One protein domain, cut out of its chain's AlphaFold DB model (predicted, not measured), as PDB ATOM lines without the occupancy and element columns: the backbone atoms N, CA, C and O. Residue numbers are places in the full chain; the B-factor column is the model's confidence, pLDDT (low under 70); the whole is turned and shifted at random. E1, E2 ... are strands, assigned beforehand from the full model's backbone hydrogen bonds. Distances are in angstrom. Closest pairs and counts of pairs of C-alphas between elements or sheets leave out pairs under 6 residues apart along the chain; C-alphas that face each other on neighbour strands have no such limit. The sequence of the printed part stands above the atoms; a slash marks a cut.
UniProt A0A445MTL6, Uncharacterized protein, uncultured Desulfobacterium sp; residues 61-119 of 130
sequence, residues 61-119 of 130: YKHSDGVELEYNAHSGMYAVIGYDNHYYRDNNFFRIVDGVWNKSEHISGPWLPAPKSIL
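Overview. This is residues 61 to 119 of the 130 residues of an uncharacterized protein of uncultured Desulfobacterium sp (UniProt A0A445MTL6). This is a single strongly twisted antiparallel sheet of five short strands, each folding back beside the one before, with E3 in the middle and the strands' lines turning by 129 degrees from E1 at one edge to E5 at the other. No named helix covers it; short pairings, residues 61 to 62 beside E1 and residues 112 to 113 beside E5, extend its two edges, and the stretch 105 to 119 folds back past E5. The printed part has 59 residues with no named helix and five named strands, E1 to E5 along the chain and in the same order across the sheet. The class is all strand, though under half of the residues, 25 of 59, are in named elements. The whole is compact, with a radius of gyration of the C-alphas of 10.5 A, and rounded, with spans of 26 by 26 by 20 A.

Along the chain. E1, residues 68 to 72, begins at C-alpha 68 at (207.651, 136.777, 157.112) and is 12.9 A long. E2, residues 77 to 81, is 12.4 A long. E3, residues 86 to 89, is 10.5 A long. E4, residues 92 to 97, is the longest strand by residues and is 15.9 A long. E5, residues 100 to 104, is 13.3 A long and ends at C-alpha 104 at (204.683, 145.266, 143.613).

Arrangement. The five strands form a meander, each strand the antiparallel neighbour of the one before. E1, an edge strand, forms a hairpin with E2 at 141 degrees between their directions; N 70 and O 79 are 2.8 A apart, within hydrogen-bond range. E2 and E3 form a hairpin at 139 degrees, with N 88 and O 78 within hydrogen-bond range at 2.7 A. E3 and E4 form a hairpin at 150 degrees, with N 94 and O 87 within hydrogen-bond range at 2.7 A. E4 and the other edge strand, E5, form a hairpin at 150 degrees, with N 93 and O 104 within hydrogen-bond range at 2.7 A. The closest C-alphas of E1 and E3 are those of Leu 69 and Tyr 88, 7.4 A apart. E1 is apart from E4 and E5, and E2 is apart from E5.

Size, cuts and confidence. The two C-alphas farthest apart are those of Gly 66 and Ser 117, 27.6 A. The sheet's C-alphas lie up to 6.4 A off their best plane. The printed part has no cut, and the four links between strands are tight. Residues 105 to 119 hold no named element; residues 112 to 113 pair antiparallel with residues 102 to 103 of E5. The mean pLDDT of the printed part is 82.1; residue 61 and residues 73 to 75 are under 70.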
ATOM      1  N   TYR A  61     205.156 131.957 156.684       69.19
ATOM      2  CA  TYR A  61     205.998 131.645 155.534       69.19
ATOM      3  C   TYR A  61     207.090 132.703 155.371       69.19
ATOM      4  O   TYR A  61     206.803 133.896 155.327       69.19
ATOM      5  N   LYS A  62     208.351 132.273 155.257       73.31
ATOM      6  CA  LYS A  62     209.459 133.174 154.913       73.31
ATOM      7  C   LYS A  62     209.499 133.347 153.398       73.31
ATOM      8  O   LYS A  62     209.807 132.399 152.680       73.31
ATOM      9  N   HIS A  63     209.180 134.546 152.927       78.38
ATOM     10  CA  HIS A  63     209.259 134.901 151.516       78.38
ATOM     11  C   HIS A  63     210.719 135.035 151.065       78.38
ATOM     12  O   HIS A  63     211.601 135.359 151.863       78.38
ATOM     13  N   SER A  64     210.974 134.840 149.768       77.81
ATOM     14  CA  SER A  64     212.301 135.014 149.152       77.81
ATOM     15  C   SER A  64     212.878 136.418 149.343       77.81
ATOM     16  O   SER A  64     214.091 136.591 149.355       77.81
ATOM     17  N   ASP A  65     212.002 137.397 149.557       77.69
ATOM     18  CA  ASP A  65     212.353 138.798 149.824       77.69
ATOM     19  C   ASP A  65     212.770 139.046 151.287       77.69
ATOM     20  O   ASP A  65     212.930 140.189 151.708       77.69
ATOM     21  N   GLY A  66     212.925 137.987 152.087       82.50
ATOM     22  CA  GLY A  66     213.390 138.075 153.472       82.50
ATOM     23  C   GLY A  66     212.326 138.521 154.477       82.50
ATOM     24  O   GLY A  66     212.664 138.789 155.627       82.50
ATOM     25  N   VAL A  67     211.055 138.581 154.072       83.69
ATOM     26  CA  VAL A  67     209.929 138.929 154.951       83.69
ATOM     27  C   VAL A  67     209.171 137.699 155.425       83.69
ATOM     28  O   VAL A  67     209.136 136.670 154.749       83.69
ATOM     29  N   GLU A  68     208.544 137.806 156.589       84.00
ATOM     30  CA  GLU A  68     207.651 136.777 157.112       84.00
ATOM     31  C   GLU A  68     206.201 137.127 156.768       84.00
ATOM     32  O   GLU A  68     205.775 138.273 156.879       84.00
ATOM     33  N   LEU A  69     205.458 136.133 156.298       83.19
ATOM     34  CA  LEU A  69     204.087 136.251 155.827       83.19
ATOM     35  C   LEU A  69     203.168 135.454 156.745       83.19
ATOM     36  O   LEU A  69     203.390 134.257 156.917       83.19
ATOM     37  N   GLU A  70     202.129 136.084 157.282       79.56
ATOM     38  CA  GLU A  70     201.124 135.435 158.122       79.56
ATOM     39  C   GLU A  70     199.771 135.364 157.415       79.56
ATOM     40  O   GLU A  70     199.197 136.386 157.046       79.56
ATOM     41  N   TYR A  71     199.252 134.156 157.194       77.31
ATOM     42  CA  TYR A  71     197.982 133.994 156.486       77.31
ATOM     43  C   TYR A  71     196.791 134.453 157.338       77.31
ATOM     44  O   TYR A  71     196.528 133.890 158.401       77.31
ATOM     45  N   ASN A  72     196.014 135.411 156.827       72.50
ATOM     46  CA  ASN A  72     194.761 135.847 157.428       72.50
ATOM     47  C   ASN A  72     193.570 135.267 156.649       72.50
ATOM     48  O   ASN A  72     193.242 135.703 155.544       72.50
ATOM     49  N   ALA A  73     192.885 134.299 157.258       69.12
ATOM     50  CA  ALA A  73     191.734 133.629 156.653       69.12
ATOM     51  C   ALA A  73     190.522 134.556 156.427       69.12
ATOM     52  O   ALA A  73     189.690 134.258 155.576       69.12
ATOM     53  N   HIS A  74     190.411 135.672 157.156       68.69
ATOM     54  CA  HIS A  74     189.306 136.621 157.002       68.69
ATOM     55  C   HIS A  74     189.429 137.450 155.717       68.69
ATOM     56  O   HIS A  74     188.430 137.707 155.053       68.69
ATOM     57  N   SER A  75     190.652 137.847 155.348       69.38
ATOM     58  CA  SER A  75     190.923 138.601 154.114       69.38
ATOM     59  C   SER A  75     191.346 137.716 152.939       69.38
ATOM     60  O   SER A  75     191.338 138.165 151.794       69.38
ATOM     61  N   GLY A  76     191.747 136.469 153.203       75.06
ATOM     62  CA  GLY A  76     192.322 135.576 152.198       75.06
ATOM     63  C   GLY A  76     193.692 136.042 151.689       75.06
ATOM     64  O   GLY A  76     194.112 135.638 150.603       75.06
ATOM     65  N   MET A  77     194.374 136.907 152.446       81.56
ATOM     66  CA  MET A  77     195.684 137.469 152.119       81.56
ATOM     67  C   MET A  77     196.701 137.103 153.198       81.56
ATOM     68  O   MET A  77     196.347 136.889 154.358       81.56
ATOM     69  N   TYR A  78     197.976 137.086 152.830       82.44
ATOM     70  CA  TYR A  78     199.054 137.033 153.805       82.44
ATOM     71  C   TYR A  78     199.376 138.452 154.277       82.44
ATOM     72  O   TYR A  78     199.583 139.325 153.444       82.44
ATOM     73  N   ALA A  79     199.419 138.706 155.578       85.25
ATOM     74  CA  ALA A  79     199.957 139.940 156.141       85.25
ATOM     75  C   ALA A  79     201.487 139.851 156.202       85.25
ATOM     76  O   ALA A  79     202.029 138.808 156.568       85.25
ATOM     77  N   VAL A  80     202.188 140.926 155.844       85.44
ATOM     78  CA  VAL A  80     203.651 140.978 155.944       85.44
ATOM     79  C   VAL A  80     204.027 141.403 157.363       85.44
ATOM     80  O   VAL A  80     203.779 142.532 157.778       85.44
ATOM     81  N   ILE A  81     204.633 140.500 158.123       82.25
ATOM     82  CA  ILE A  81     205.030 140.752 159.508       82.25
ATOM     83  C   ILE A  81     206.144 141.803 159.552       82.25
ATOM     84  O   ILE A  81     207.128 141.722 158.814       82.25
ATOM     85  N   GLY A  82     205.980 142.792 160.434       81.06
ATOM     86  CA  GLY A  82     206.898 143.926 160.582       81.06
ATOM     87  C   GLY A  82     206.639 145.088 159.617       81.06
ATOM     88  O   GLY A  82     207.360 146.080 159.684       81.06
ATOM     89  N   TYR A  83     205.626 144.985 158.750       80.44
ATOM     90  CA  TYR A  83     205.234 146.043 157.823       80.44
ATOM     91  C   TYR A  83     203.737 146.342 157.935       80.44
ATOM     92  O   TYR A  83     202.890 145.563 157.497       80.44
ATOM     93  N   ASP A  84     203.407 147.518 158.462       83.00
ATOM     94  CA  ASP A  84     202.014 147.936 158.593       83.00
ATOM     95  C   ASP A  84     201.371 148.143 157.225       83.00
ATOM     96  O   ASP A  84     201.978 148.696 156.304       83.00
ATOM     97  N   ASN A  85     200.116 147.716 157.089       84.56
ATOM     98  CA  ASN A  85     199.337 147.820 155.854       84.56
ATOM     99  C   ASN A  85     199.970 147.120 154.638       84.56
ATOM    100  O   ASN A  85     199.631 147.474 153.507       84.56
ATOM    101  N   HIS A  86     200.877 146.159 154.846       87.00
ATOM    102  CA  HIS A  86     201.464 145.356 153.777       87.00
ATOM    103  C   HIS A  86     200.883 143.946 153.772       87.00
ATOM    104  O   HIS A  86     200.767 143.272 154.797       87.00
ATOM    105  N   TYR A  87     200.553 143.485 152.575       87.75
ATOM    106  CA  TYR A  87     199.936 142.197 152.329       87.75
ATOM    107  C   TYR A  87     200.607 141.506 151.145       87.75
ATOM    108  O   TYR A  87     201.301 142.136 150.354       87.75
ATOM    109  N   TYR A  88     200.380 140.210 150.995       84.75
ATOM    110  CA  TYR A  88     200.904 139.409 149.903       84.75
ATOM    111  C   TYR A  88     199.848 138.419 149.417       84.75
ATOM    112  O   TYR A  88     199.171 137.757 150.212       84.75
ATOM    113  N   ARG A  89     199.682 138.339 148.096       84.44
ATOM    114  CA  ARG A  89     198.744 137.434 147.421       84.44
ATOM    115  C   ARG A  89     199.142 137.277 145.954       84.44
ATOM    116  O   ARG A  89     199.590 138.239 145.344       84.44
ATOM    117  N   ASP A  90     198.951 136.091 145.378       82.06
ATOM    118  CA  ASP A  90     199.167 135.828 143.944       82.06
ATOM    119  C   ASP A  90     200.528 136.348 143.422       82.06
ATOM    120  O   ASP A  90     200.596 137.018 142.393       82.06
ATOM    121  N   ASN A  91     201.615 136.097 144.164       84.69
ATOM    122  CA  ASN A  91     202.978 136.577 143.878       84.69
ATOM    123  C   ASN A  91     203.159 138.103 143.830       84.69
ATOM    124  O   ASN A  91     204.153 138.595 143.304       84.69
ATOM    125  N   ASN A  92     202.213 138.862 144.376       87.94
ATOM    126  CA  ASN A  92     202.289 140.310 144.467       87.94
ATOM    127  C   ASN A  92     202.205 140.740 145.932       87.94
ATOM    128  O   ASN A  92     201.327 140.312 146.686       87.94
ATOM    129  N   PHE A  93     203.093 141.646 146.314       89.25
ATOM    130  CA  PHE A  93     202.931 142.483 147.485       89.25
ATOM    131  C   PHE A  93     201.892 143.551 147.209       89.25
ATOM    132  O   PHE A  93     201.832 144.121 146.123       89.25
ATOM    133  N   PHE A  94     201.107 143.854 148.224       88.94
ATOM    134  CA  PHE A  94     200.138 144.924 148.241       88.94
ATOM    135  C   PHE A  94     200.435 145.814 149.431       88.94
ATOM    136  O   PHE A  94     200.798 145.327 150.497       88.94
ATOM    137  N   ARG A  95     200.247 147.117 149.270       88.69
ATOM    138  CA  ARG A  95     200.276 148.055 150.386       88.69
ATOM    139  C   ARG A  95     199.193 149.101 150.244       88.69
ATOM    140  O   ARG A  95     198.826 149.459 149.123       88.69
ATOM    141  N   ILE A  96     198.748 149.633 151.371       85.75
ATOM    142  CA  ILE A  96     197.843 150.779 151.404       85.75
ATOM    143  C   ILE A  96     198.650 152.002 151.826       85.75
ATOM    144  O   ILE A  96     199.224 152.026 152.910       85.75
ATOM    145  N   VAL A  97     198.696 153.012 150.961       83.75
ATOM    146  CA  VAL A  97     199.297 154.319 151.262       83.75
ATOM    147  C   VAL A  97     198.255 155.373 150.935       83.75
ATOM    148  O   VAL A  97     197.722 155.368 149.828       83.75
ATOM    149  N   ASP A  98     197.906 156.214 151.909       82.50
ATOM    150  CA  ASP A  98     196.875 157.256 151.777       82.50
ATOM    151  C   ASP A  98     195.523 156.730 151.255       82.50
ATOM    152  O   ASP A  98     194.834 157.367 150.462       82.50
ATOM    153  N   GLY A  99     195.148 155.513 151.671       78.00
ATOM    154  CA  GLY A  99     193.917 154.847 151.225       78.00
ATOM    155  C   GLY A  99     193.973 154.283 149.799       78.00
ATOM    156  O   GLY A  99     192.983 153.731 149.320       78.00
ATOM    157  N   VAL A 100     195.122 154.377 149.123       81.44
ATOM    158  CA  VAL A 100     195.339 153.842 147.779       81.44
ATOM    159  C   VAL A 100     196.091 152.522 147.853       81.44
ATOM    160  O   VAL A 100     197.189 152.424 148.411       81.44
ATOM    161  N   TRP A 101     195.509 151.503 147.228       85.62
ATOM    162  CA  TRP A 101     196.167 150.221 147.040       85.62
ATOM    163  C   TRP A 101     197.249 150.331 145.975       85.62
ATOM    164  O   TRP A 101     197.002 150.708 144.829       85.62
ATOM    165  N   ASN A 102     198.451 149.938 146.356       87.56
ATOM    166  CA  ASN A 102     199.573 149.760 145.458       87.56
ATOM    167  C   ASN A 102     199.987 148.295 145.484       87.56
ATOM    168  O   ASN A 102     199.814 147.624 146.499       87.56
ATOM    169  N   LYS A 103     200.557 147.815 144.386       90.75
ATOM    170  CA  LYS A 103     201.147 146.493 144.275       90.75
ATOM    171  C   LYS A 103     202.596 146.549 143.814       90.75
ATOM    172  O   LYS A 103     203.002 147.497 143.144       90.75
ATOM    173  N   SER A 104     203.349 145.516 144.139       89.81
ATOM    174  CA  SER A 104     204.683 145.266 143.613       89.81
ATOM    175  C   SER A 104     204.952 143.768 143.585       89.81
ATOM    176  O   SER A 104     204.323 143.016 144.317       89.81
ATOM    177  N   GLU A 105     205.898 143.327 142.768       88.19
ATOM    178  CA  GLU A 105     206.410 141.952 142.832       88.19
ATOM    179  C   GLU A 105     207.391 141.774 143.997       88.19
ATOM    180  O   GLU A 105     207.559 140.662 144.490       88.19
ATOM    181  N   HIS A 106     207.970 142.878 144.488       87.50
ATOM    182  CA  HIS A 106     208.928 142.878 145.584       87.50
ATOM    183  C   HIS A 106     208.518 143.818 146.711       87.50
ATOM    184  O   HIS A 106     208.001 144.912 146.476       87.50
ATOM    185  N   ILE A 107     208.834 143.452 147.952       86.44
ATOM    186  CA  ILE A 107     208.577 144.324 149.112       86.44
ATOM    187  C   ILE A 107     209.340 145.661 149.032       86.44
ATOM    188  O   ILE A 107     208.892 146.680 149.554       86.44
ATOM    189  N   SER A 108     210.480 145.693 148.343       87.31
ATOM    190  CA  SER A 108     211.268 146.909 148.115       87.31
ATOM    191  C   SER A 108     210.679 147.830 147.037       87.31
ATOM    192  O   SER A 108     211.119 148.973 146.903       87.31
ATOM    193  N   GLY A 109     209.658 147.383 146.298       86.56
ATOM    194  CA  GLY A 109     209.127 148.065 145.119       86.56
ATOM    195  C   GLY A 109     209.767 147.578 143.807       86.56
ATOM    196  O   GLY A 109     210.555 146.636 143.812       86.56
ATOM    197  N   PRO A 110     209.456 148.206 142.656       88.25
ATOM    198  CA  PRO A 110     208.670 149.429 142.487       88.25
ATOM    199  C   PRO A 110     207.176 149.218 142.742       88.25
ATOM    200  O   PRO A 110     206.609 148.183 142.399       88.25
ATOM    201  N   TRP A 111     206.533 150.219 143.339       88.94
ATOM    202  CA  TRP A 111     205.118 150.173 143.701       88.94
ATOM    203  C   TRP A 111     204.265 150.847 142.633       88.94
ATOM    204  O   TRP A 111     204.480 152.012 142.307       88.94
ATOM    205  N   LEU A 112     203.288 150.115 142.110       89.19
ATOM    206  CA  LEU A 112     202.365 150.575 141.079       89.19
ATOM    207  C   LEU A 112     200.932 150.568 141.616       89.19
ATOM    208  O   LEU A 112     200.608 149.703 142.428       89.19
ATOM    209  N   PRO A 113     200.041 151.452 141.146       87.56
ATOM    210  CA  PRO A 113     198.632 151.402 141.520       87.56
ATOM    211  C   PRO A 113     198.029 150.017 141.250       87.56
ATOM    212  O   PRO A 113     198.162 149.464 140.153       87.56
ATOM    213  N   ALA A 114     197.375 149.437 142.255       84.00
ATOM    214  CA  ALA A 114     196.732 148.139 142.113       84.00
ATOM    215  C   ALA A 114     195.362 148.310 141.432       84.00
ATOM    216  O   ALA A 114     194.524 149.067 141.928       84.00
ATOM    217  N   PRO A 115     195.085 147.615 140.312       76.94
ATOM    218  CA  PRO A 115     193.758 147.641 139.718       76.94
ATOM    219  C   PRO A 115     192.738 146.979 140.652       76.94
ATOM    220  O   PRO A 115     193.021 145.983 141.310       76.94
ATOM    221  N   LYS A 116     191.504 147.486 140.674       73.88
ATOM    222  CA  LYS A 116     190.443 146.944 141.539       73.88
ATOM    223  C   LYS A 116     190.120 145.466 141.259       73.88
ATOM    224  O   LYS A 116     189.623 144.781 142.141       73.88
ATOM    225  N   SER A 117     190.418 144.972 140.056       72.44
ATOM    226  CA  SER A 117     190.150 143.592 139.628       72.44
ATOM    227  C   SER A 117     191.001 142.526 140.321       72.44
ATOM    228  O   SER A 117     190.585 141.374 140.359       72.44
ATOM    229  N   ILE A 118     192.177 142.883 140.848       75.31
ATOM    230  CA  ILE A 118     193.071 141.936 141.541       75.31
ATOM    231  C   ILE A 118     192.902 141.971 143.063       75.31
ATOM    232  O   ILE A 118     193.467 141.136 143.771       75.31
ATOM    233  N   LEU A 119     192.154 142.956 143.567       73.69
ATOM    234  CA  LEU A 119     191.854 143.077 144.984       73.69
ATOM    235  C   LEU A 119     190.738 142.089 145.349       73.69
ATOM    236  O   LEU A 119     189.751 141.990 144.614       73.69
TER     237      LEU A 119